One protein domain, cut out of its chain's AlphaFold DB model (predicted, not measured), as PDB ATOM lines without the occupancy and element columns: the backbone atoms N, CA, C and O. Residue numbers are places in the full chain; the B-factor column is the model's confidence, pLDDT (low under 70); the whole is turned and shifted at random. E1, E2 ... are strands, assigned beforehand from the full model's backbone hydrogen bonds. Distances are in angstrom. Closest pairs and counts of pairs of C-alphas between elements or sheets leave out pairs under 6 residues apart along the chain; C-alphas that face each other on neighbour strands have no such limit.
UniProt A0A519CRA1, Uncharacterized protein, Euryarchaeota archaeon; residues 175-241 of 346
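This is residues 175 to 241 of the 346 residues of an uncharacterized protein of Euryarchaeota archaeon (UniProt A0A519CRA1). Three separate two-stranded hairpins are strung one after another along a rod, E1 with E2 at one end, E3 with E4 in the middle and E5 with E6 at the other end. The first hairpin lies lengthwise and is joined to the second by a long link; the other two slant across the rod, with few contacts between them. The printed part has 67 residues, with no named helix and six strands in the order E1, E2, E3, E4, E5, E6, making three antiparallel sheets of two strands each. The class is all strand, though under half of the residues, 30 of 67, are in named elements. The whole is only just extended, close to loose, with a radius of gyration of the C-alphas of 16.6 A and spans of 56 by 24 by 9 A.

After residues 175 to 180, E1 covers residues 181 to 185, beginning at C-alpha 181 at (40.233, -47.528, -21.667), and is 13.0 A long. E2, residues 190 to 194, measures 13.1 A. E3, residues 206 to 209, begins at C-alpha 206 at (20.948, -43.460, -15.816) and measures 10.2 A. E4, residues 215 to 218, measures 9.9 A, and E5, residues 225 to 229, 12.6 A. E6, residues 234 to 240, is the longest strand, 16.0 A, and ends at C-alpha 240 at (2.189, -46.521, -17.207).

E1 and E2 form an antiparallel hairpin with a tight link, at 158 degrees between their directions; N 182 and O 193 are within hydrogen-bond range at 2.8 A. E2 and E3 are apart. E3 and E4 form a second antiparallel hairpin, at 137 degrees, with N 216 and O 208 within range at 2.8 A. E4 and E5 are apart too. E5 and E6 form the third antiparallel hairpin, at 143 degrees, with N 228 and O 235 within range at 2.8 A. The closest C-alphas of E4 and E6, those of Leu 218 and Ala 235, are 7.4 A apart. The closest of E3 and E6, those of Gln 208 and Ala 234, are 7.3 A apart. E3 and E5 are apart.

The two C-alphas farthest apart, those of Asn 188 and Met 241, are 55.8 A from each other. The printed part has no cut. The link from E2 to E3, 11 residues, is long, and the link from E4 to E5, 6 residues, is short. The mean pLDDT of the printed part is 81.8, and residues 197 to 202, in the long link, are under 70.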
ATOM      1  N   LEU A 175      51.403 -51.099 -23.893       90.62
ATOM      2  CA  LEU A 175      50.094 -50.997 -23.262       90.62
ATOM      3  C   LEU A 175      49.022 -50.999 -24.354       90.62
ATOM      4  O   LEU A 175      49.169 -50.324 -25.371       90.62
ATOM      5  N   ASN A 176      47.971 -51.792 -24.154       89.19
ATOM      6  CA  ASN A 176      46.845 -51.903 -25.073       89.19
ATOM      7  C   ASN A 176      45.575 -51.403 -24.377       89.19
ATOM      8  O   ASN A 176      45.261 -51.870 -23.282       89.19
ATOM      9  N   GLY A 177      44.870 -50.456 -24.997       87.00
ATOM     10  CA  GLY A 177      43.617 -49.928 -24.468       87.00
ATOM     11  C   GLY A 177      42.533 -50.985 -24.611       87.00
ATOM     12  O   GLY A 177      42.190 -51.370 -25.727       87.00
ATOM     13  N   GLY A 178      42.049 -51.508 -23.488       84.25
ATOM     14  CA  GLY A 178      40.892 -52.399 -23.476       84.25
ATOM     15  C   GLY A 178      39.583 -51.642 -23.712       84.25
ATOM     16  O   GLY A 178      39.569 -50.435 -23.958       84.25
ATOM     17  N   THR A 179      38.457 -52.343 -23.580       82.25
ATOM     18  CA  THR A 179      37.132 -51.711 -23.594       82.25
ATOM     19  C   THR A 179      37.065 -50.601 -22.546       82.25
ATOM     20  O   THR A 179      37.438 -50.809 -21.393       82.25
ATOM     21  N   ASN A 180      36.584 -49.427 -22.952       79.50
ATOM     22  CA  ASN A 180      36.460 -48.226 -22.126       79.50
ATOM     23  C   ASN A 180      37.768 -47.651 -21.557       79.50
ATOM     24  O   ASN A 180      37.715 -46.765 -20.706       79.50
ATOM     25  N   ILE A 181      38.934 -48.102 -22.026       88.44
ATOM     26  CA  ILE A 181      40.233 -47.528 -21.667       88.44
ATOM     27  C   ILE A 181      40.846 -46.907 -22.916       88.44
ATOM     28  O   ILE A 181      41.184 -47.604 -23.872       88.44
ATOM     29  N   ASN A 182      41.012 -45.592 -22.896       88.81
ATOM     30  CA  ASN A 182      41.713 -44.867 -23.937       88.81
ATOM     31  C   ASN A 182      43.177 -44.670 -23.539       88.81
ATOM     32  O   ASN A 182      43.483 -44.279 -22.413       88.81
ATOM     33  N   LEU A 183      44.078 -44.928 -24.483       93.06
ATOM     34  CA  LEU A 183      45.509 -44.699 -24.327       93.06
ATOM     35  C   LEU A 183      45.926 -43.602 -25.299       93.06
ATOM     36  O   LEU A 183      45.881 -43.801 -26.513       93.06
ATOM     37  N   VAL A 184      46.351 -42.456 -24.773       91.69
ATOM     38  CA  VAL A 184      46.794 -41.317 -25.585       91.69
ATOM     39  C   VAL A 184      48.283 -41.105 -25.369       91.69
ATOM     40  O   VAL A 184      48.717 -40.714 -24.285       91.69
ATOM     41  N   SER A 185      49.082 -41.376 -26.401       92.50
ATOM     42  CA  SER A 185      50.516 -41.091 -26.377       92.50
ATOM     43  C   SER A 185      50.765 -39.602 -26.606       92.50
ATOM     44  O   SER A 185      50.394 -39.068 -27.653       92.50
ATOM     45  N   GLY A 186      51.435 -38.951 -25.662       89.81
ATOM     46  CA  GLY A 186      52.117 -37.682 -25.889       89.81
ATOM     47  C   GLY A 186      53.615 -37.896 -26.100       89.81
ATOM     48  O   GLY A 186      54.116 -39.018 -26.090       89.81
ATOM     49  N   THR A 187      54.356 -36.804 -26.283       93.00
ATOM     50  CA  THR A 187      55.808 -36.860 -26.529       93.00
ATOM     51  C   THR A 187      56.581 -37.481 -25.362       93.00
ATOM     52  O   THR A 187      57.511 -38.245 -25.586       93.00
ATOM     53  N   ASN A 188      56.183 -37.165 -24.123       92.94
ATOM     54  CA  ASN A 188      56.888 -37.575 -22.900       92.94
ATOM     55  C   ASN A 188      55.983 -38.304 -21.895       92.94
ATOM     56  O   ASN A 188      56.395 -38.567 -20.768       92.94
ATOM     57  N   ASN A 189      54.731 -38.577 -22.258       89.50
ATOM     58  CA  ASN A 189      53.755 -39.187 -21.368       89.50
ATOM     59  C   ASN A 189      52.817 -40.124 -22.129       89.50
ATOM     60  O   ASN A 189      52.657 -40.051 -23.346       89.50
ATOM     61  N   LEU A 190      52.187 -41.009 -21.370       92.25
ATOM     62  CA  LEU A 190      51.048 -41.790 -21.807       92.25
ATOM     63  C   LEU A 190      49.902 -41.457 -20.860       92.25
ATOM     64  O   LEU A 190      50.004 -41.726 -19.663       92.25
ATOM     65  N   THR A 191      48.835 -40.869 -21.385       92.56
ATOM     66  CA  THR A 191      47.609 -40.665 -20.615       92.56
ATOM     67  C   THR A 191      46.753 -41.919 -20.728       92.56
ATOM     68  O   THR A 191      46.502 -42.410 -21.832       92.56
ATOM     69  N   VAL A 192      46.331 -42.443 -19.578       93.56
ATOM     70  CA  VAL A 192      45.406 -43.573 -19.470       93.56
ATOM     71  C   VAL A 192      44.093 -43.025 -18.936       93.56
ATOM     72  O   VAL A 192      43.997 -42.714 -17.751       93.56
ATOM     73  N   ASP A 193      43.104 -42.906 -19.814       88.19
ATOM     74  CA  ASP A 193      41.793 -42.363 -19.471       88.19
ATOM     75  C   ASP A 193      40.719 -43.443 -19.546       88.19
ATOM     76  O   ASP A 193      40.730 -44.318 -20.414       88.19
ATOM     77  N   LEU A 194      39.735 -43.339 -18.658       84.44
ATOM     78  CA  LEU A 194      38.483 -44.069 -18.796       84.44
ATOM     79  C   LEU A 194      37.637 -43.375 -19.864       84.44
ATOM     80  O   LEU A 194      37.085 -42.300 -19.641       84.44
ATOM     81  N   ASN A 195      37.519 -44.004 -21.029       78.00
ATOM     82  CA  ASN A 195      36.564 -43.610 -22.051       78.00
ATOM     83  C   ASN A 195      35.332 -44.505 -21.967       78.00
ATOM     84  O   ASN A 195      35.127 -45.393 -22.789       78.00
ATOM     85  N   CYS A 196      34.474 -44.239 -20.990       72.31
ATOM     86  CA  CYS A 196      33.210 -44.953 -20.840       72.31
ATOM     87  C   CYS A 196      32.219 -44.707 -21.995       72.31
ATOM     88  O   CYS A 196      31.088 -45.170 -21.918       72.31
ATOM     89  N   SER A 197      32.608 -43.948 -23.034       65.12
ATOM     90  CA  SER A 197      31.798 -43.648 -24.220       65.12
ATOM     91  C   SER A 197      30.387 -43.155 -23.880       65.12
ATOM     92  O   SER A 197      29.447 -43.352 -24.652       65.12
ATOM     93  N   PHE A 198      30.234 -42.497 -22.721       67.81
ATOM     94  CA  PHE A 198      28.987 -41.880 -22.294       67.81
ATOM     95  C   PHE A 198      28.696 -40.701 -23.214       67.81
ATOM     96  O   PHE A 198      29.012 -39.549 -22.924       67.81
ATOM     97  N   THR A 199      28.079 -40.992 -24.349       58.47
ATOM     98  CA  THR A 199      27.477 -39.968 -25.187       58.47
ATOM     99  C   THR A 199      26.149 -39.636 -24.521       58.47
ATOM    100  O   THR A 199      25.104 -40.126 -24.935       58.47
ATOM    101  N   ALA A 200      26.198 -38.907 -23.401       54.22
ATOM    102  CA  ALA A 200      24.997 -38.468 -22.709       54.22
ATOM    103  C   ALA A 200      24.228 -37.554 -23.668       54.22
ATOM    104  O   ALA A 200      24.554 -36.379 -23.825       54.22
ATOM    105  N   SER A 201      23.242 -38.108 -24.372       60.91
ATOM    106  CA  SER A 201      22.475 -37.348 -25.359       60.91
ATOM    107  C   SER A 201      21.551 -36.336 -24.679       60.91
ATOM    108  O   SER A 201      21.044 -35.425 -25.331       60.91
ATOM    109  N   THR A 202      21.295 -36.493 -23.372       66.75
ATOM    110  CA  THR A 202      20.433 -35.613 -22.569       66.75
ATOM    111  C   THR A 202      20.761 -35.741 -21.073       66.75
ATOM    112  O   THR A 202      21.065 -36.833 -20.593       66.75
ATOM    113  N   ALA A 203      20.686 -34.640 -20.320       74.19
ATOM    114  CA  ALA A 203      20.857 -34.649 -18.865       74.19
ATOM    115  C   ALA A 203      19.763 -35.488 -18.177       74.19
ATOM    116  O   ALA A 203      18.587 -35.301 -18.476       74.19
ATOM    117  N   GLY A 204      20.147 -36.369 -17.244       74.38
ATOM    118  CA  GLY A 204      19.217 -37.207 -16.465       74.38
ATOM    119  C   GLY A 204      19.164 -38.688 -16.864       74.38
ATOM    120  O   GLY A 204      18.404 -39.443 -16.266       74.38
ATOM    121  N   GLN A 205      19.966 -39.118 -17.843       85.25
ATOM    122  CA  GLN A 205      20.134 -40.541 -18.160       85.25
ATOM    123  C   GLN A 205      20.767 -41.306 -16.990       85.25
ATOM    124  O   GLN A 205      21.604 -40.769 -16.261       85.25
ATOM    125  N   LEU A 206      20.379 -42.571 -16.828       84.75
ATOM    126  CA  LEU A 206      20.948 -43.460 -15.816       84.75
ATOM    127  C   LEU A 206      22.128 -44.229 -16.411       84.75
ATOM    128  O   LEU A 206      22.079 -44.638 -17.567       84.75
ATOM    129  N   VAL A 207      23.173 -44.462 -15.621       85.00
ATOM    130  CA  VAL A 207      24.279 -45.347 -16.010       85.00
ATOM    131  C   VAL A 207      23.981 -46.750 -15.498       85.00
ATOM    132  O   VAL A 207      23.680 -46.924 -14.318       85.00
ATOM    133  N   GLN A 208      24.079 -47.745 -16.374       82.75
ATOM    134  CA  GLN A 208      23.973 -49.160 -16.018       82.75
ATOM    135  C   GLN A 208      25.075 -49.980 -16.689       82.75
ATOM    136  O   GLN A 208      25.779 -49.488 -17.563       82.75
ATOM    137  N   THR A 209      25.233 -51.235 -16.286       79.94
ATOM    138  CA  THR A 209      26.043 -52.213 -17.018       79.94
ATOM    139  C   THR A 209      25.149 -53.013 -17.953       79.94
ATOM    140  O   THR A 209      24.067 -53.433 -17.545       79.94
ATOM    141  N   ASP A 210      25.593 -53.252 -19.180       74.38
ATOM    142  CA  ASP A 210      24.935 -54.217 -20.055       74.38
ATOM    143  C   ASP A 210      25.280 -55.670 -19.668       74.38
ATOM    144  O   ASP A 210      26.045 -55.944 -18.738       74.38
ATOM    145  N   SER A 211      24.728 -56.624 -20.419       75.50
ATOM    146  CA  SER A 211      24.995 -58.060 -20.246       75.50
ATOM    147  C   SER A 211      26.464 -58.462 -20.449       75.50
ATOM    148  O   SER A 211      26.854 -59.563 -20.065       75.50
ATOM    149  N   SER A 212      27.292 -57.582 -21.017       77.56
ATOM    150  CA  SER A 212      28.732 -57.775 -21.216       77.56
ATOM    151  C   SER A 212      29.571 -57.076 -20.137       77.56
ATOM    152  O   SER A 212      30.791 -56.983 -20.277       77.56
ATOM    153  N   SER A 213      28.947 -56.607 -19.047       76.06
ATOM    154  CA  SER A 213      29.594 -55.831 -17.974       76.06
ATOM    155  C   SER A 213      30.212 -54.513 -18.456       76.06
ATOM    156  O   SER A 213      31.120 -53.974 -17.821       76.06
ATOM    157  N   VAL A 214      29.724 -53.979 -19.576       77.00
ATOM    158  CA  VAL A 214      30.164 -52.697 -20.123       77.00
ATOM    159  C   VAL A 214      29.247 -51.605 -19.588       77.00
ATOM    160  O   VAL A 214      28.024 -51.731 -19.618       77.00
ATOM    161  N   LEU A 215      29.836 -50.518 -19.084       80.31
ATOM    162  CA  LEU A 215      29.075 -49.337 -18.682       80.31
ATOM    163  C   LEU A 215      28.379 -48.720 -19.904       80.31
ATOM    164  O   LEU A 215      29.020 -48.431 -20.910       80.31
ATOM    165  N   THR A 216      27.077 -48.494 -19.790       80.06
ATOM    166  CA  THR A 216      26.198 -47.934 -20.818       80.06
ATOM    167  C   THR A 216      25.193 -46.957 -20.198       80.06
ATOM    168  O   THR A 216      24.993 -46.933 -18.981       80.06
ATOM    169  N   ALA A 217      24.559 -46.128 -21.026       83.00
ATOM    170  CA  ALA A 217      23.505 -45.213 -20.603       83.00
ATOM    171  C   ALA A 217      22.122 -45.805 -20.916       83.00
ATOM    172  O   ALA A 217      21.823 -46.154 -22.058       83.00
ATOM    173  N   LEU A 218      21.252 -45.874 -19.910       85.69
ATOM    174  CA  LEU A 218      19.821 -46.058 -20.103       85.69
ATOM    175  C   LEU A 218      19.199 -44.688 -20.390       85.69
ATOM    176  O   LEU A 218      19.290 -43.767 -19.571       85.69
ATOM    177  N   ALA A 219      18.566 -44.562 -21.557       85.19
ATOM    178  CA  ALA A 219      17.840 -43.358 -21.944       85.19
ATOM    179  C   ALA A 219      16.790 -42.978 -20.888       85.19
ATOM    180  O   ALA A 219      16.326 -43.826 -20.131       85.19
ATOM    181  N   ILE A 220      16.408 -41.704 -20.833       85.75
ATOM    182  CA  ILE A 220      15.332 -41.245 -19.946       85.75
ATOM    183  C   ILE A 220      14.020 -41.864 -20.430       85.75
ATOM    184  O   ILE A 220      13.729 -41.825 -21.624       85.75
ATOM    185  N   GLY A 221      13.264 -42.462 -19.510       81.81
ATOM    186  CA  GLY A 221      11.959 -43.039 -19.811       81.81
ATOM    187  C   GLY A 221      10.899 -41.969 -20.036       81.81
ATOM    188  O   GLY A 221      11.056 -40.818 -19.630       81.81
ATOM    189  N   ASP A 222       9.791 -42.365 -20.654       83.06
ATOM    190  CA  ASP A 222       8.622 -41.497 -20.778       83.06
ATOM    191  C   ASP A 222       8.090 -41.085 -19.399       83.06
ATOM    192  O   ASP A 222       8.214 -41.828 -18.426       83.06
ATOM    193  N   ALA A 223       7.417 -39.933 -19.313       83.00
ATOM    194  CA  ALA A 223       6.938 -39.362 -18.046       83.00
ATOM    195  C   ALA A 223       6.034 -40.293 -17.209       83.00
ATOM    196  O   ALA A 223       5.902 -40.101 -16.004       83.00
ATOM    197  N   ASN A 224       5.413 -41.290 -17.843       80.94
ATOM    198  CA  ASN A 224       4.535 -42.259 -17.186       80.94
ATOM    199  C   ASN A 224       5.205 -43.623 -16.954       80.94
ATOM    200  O   ASN A 224       4.630 -44.465 -16.267       80.94
ATOM    201  N   ALA A 225       6.386 -43.862 -17.526       84.38
ATOM    202  CA  ALA A 225       7.087 -45.127 -17.390       84.38
ATOM    203  C   ALA A 225       7.741 -45.232 -16.006       84.38
ATOM    204  O   ALA A 225       8.406 -44.313 -15.531       84.38
ATOM    205  N   GLY A 226       7.587 -46.384 -15.360       86.44
ATOM    206  CA  GLY A 226       8.394 -46.742 -14.196       86.44
ATOM    207  C   GLY A 226       9.642 -47.510 -14.591       86.44
ATOM    208  O   GLY A 226       9.661 -48.201 -15.617       86.44
ATOM    209  N   LEU A 227      10.671 -47.399 -13.754       90.19
ATOM    210  CA  LEU A 227      11.883 -48.194 -13.871       90.19
ATOM    211  C   LEU A 227      11.598 -49.615 -13.377       90.19
ATOM    212  O   LEU A 227      11.151 -49.819 -12.249       90.19
ATOM    213  N   THR A 228      11.865 -50.590 -14.230       86.44
ATOM    214  CA  THR A 228      11.697 -52.018 -13.959       86.44
ATOM    215  C   THR A 228      13.037 -52.732 -14.085       86.44
ATOM    216  O   THR A 228      13.990 -52.192 -14.646       86.44
ATOM    217  N   THR A 229      13.123 -53.947 -13.554       84.25
ATOM    218  CA  THR A 229      14.278 -54.820 -13.749       84.25
ATOM    219  C   THR A 229      13.819 -56.258 -13.934       84.25
ATOM    220  O   THR A 229      12.855 -56.691 -13.301       84.25
ATOM    221  N   ASP A 230      14.512 -56.990 -14.798       77.88
ATOM    222  CA  ASP A 230      14.369 -58.436 -14.982       77.88
ATOM    223  C   ASP A 230      15.389 -59.237 -14.146       77.88
ATOM    224  O   ASP A 230      15.517 -60.450 -14.303       77.88
ATOM    225  N   GLY A 231      16.133 -58.559 -13.262       76.81
ATOM    226  CA  GLY A 231      17.233 -59.121 -12.476       76.81
ATOM    227  C   GLY A 231      18.598 -59.074 -13.172       76.81
ATOM    228  O   GLY A 231      19.605 -59.316 -12.510       76.81
ATOM    229  N   THR A 232      18.652 -58.728 -14.463       77.25
ATOM    230  CA  THR A 232      19.895 -58.621 -15.249       77.25
ATOM    231  C   THR A 232      20.177 -57.183 -15.676       77.25
ATOM    232  O   THR A 232      21.326 -56.745 -15.680       77.25
ATOM    233  N   SER A 233      19.148 -56.414 -16.029       79.50
ATOM    234  CA  SER A 233      19.291 -55.005 -16.399       79.50
ATOM    235  C   SER A 233      18.090 -54.183 -15.944       79.50
ATOM    236  O   SER A 233      17.022 -54.716 -15.624       79.50
ATOM    237  N   ALA A 234      18.280 -52.869 -15.867       87.06
ATOM    238  CA  ALA A 234      17.187 -51.939 -15.645       87.06
ATOM    239  C   ALA A 234      16.616 -51.499 -17.001       87.06
ATOM    240  O   ALA A 234      17.353 -51.223 -17.952       87.06
ATOM    241  N   ALA A 235      15.294 -51.422 -17.090       88.44
ATOM    242  CA  ALA A 235      14.589 -50.972 -18.280       88.44
ATOM    243  C   ALA A 235      13.342 -50.179 -17.894       88.44
ATOM    244  O   ALA A 235      12.691 -50.456 -16.885       88.44
ATOM    245  N   TRP A 236      12.982 -49.199 -18.716       89.38
ATOM    246  CA  TRP A 236      11.700 -48.523 -18.572       89.38
ATOM    247  C   TRP A 236      10.576 -49.439 -19.037       89.38
ATOM    248  O   TRP A 236      10.689 -50.139 -20.042       89.38
ATOM    249  N   SER A 237       9.493 -49.437 -18.279       85.88
ATOM    250  CA  SER A 237       8.284 -50.168 -18.630       85.88
ATOM    251  C   SER A 237       7.635 -49.664 -19.917       85.88
ATOM    252  O   SER A 237       7.716 -48.488 -20.267       85.88
ATOM    253  N   ALA A 238       6.934 -50.568 -20.607       76.06
ATOM    254  CA  ALA A 238       6.083 -50.213 -21.733       76.06
ATOM    255  C   ALA A 238       4.808 -49.517 -21.220       76.06
ATOM    256  O   ALA A 238       3.787 -50.160 -20.978       76.06
ATOM    257  N   GLY A 239       4.880 -48.199 -21.031       73.25
ATOM    258  CA  GLY A 239       3.759 -47.369 -20.586       73.25
ATOM    259  C   GLY A 239       3.625 -47.243 -19.065       73.25
ATOM    260  O   GLY A 239       4.568 -47.467 -18.314       73.25
ATOM    261  N   ALA A 240       2.441 -46.823 -18.613       78.25
ATOM    262  CA  ALA A 240       2.189 -46.521 -17.207       78.25
ATOM    263  C   ALA A 240       2.210 -47.771 -16.316       78.25
ATOM    264  O   ALA A 240       1.593 -48.781 -16.647       78.25
ATOM    265  N   MET A 241       2.856 -47.673 -15.147       75.44
ATOM    266  CA  MET A 241       2.953 -48.786 -14.186       75.44
ATOM    267  C   MET A 241       1.655 -49.117 -13.456       75.44
ATOM    268  O   MET A 241       1.517 -50.213 -12.921       75.44
TER     269      MET A 241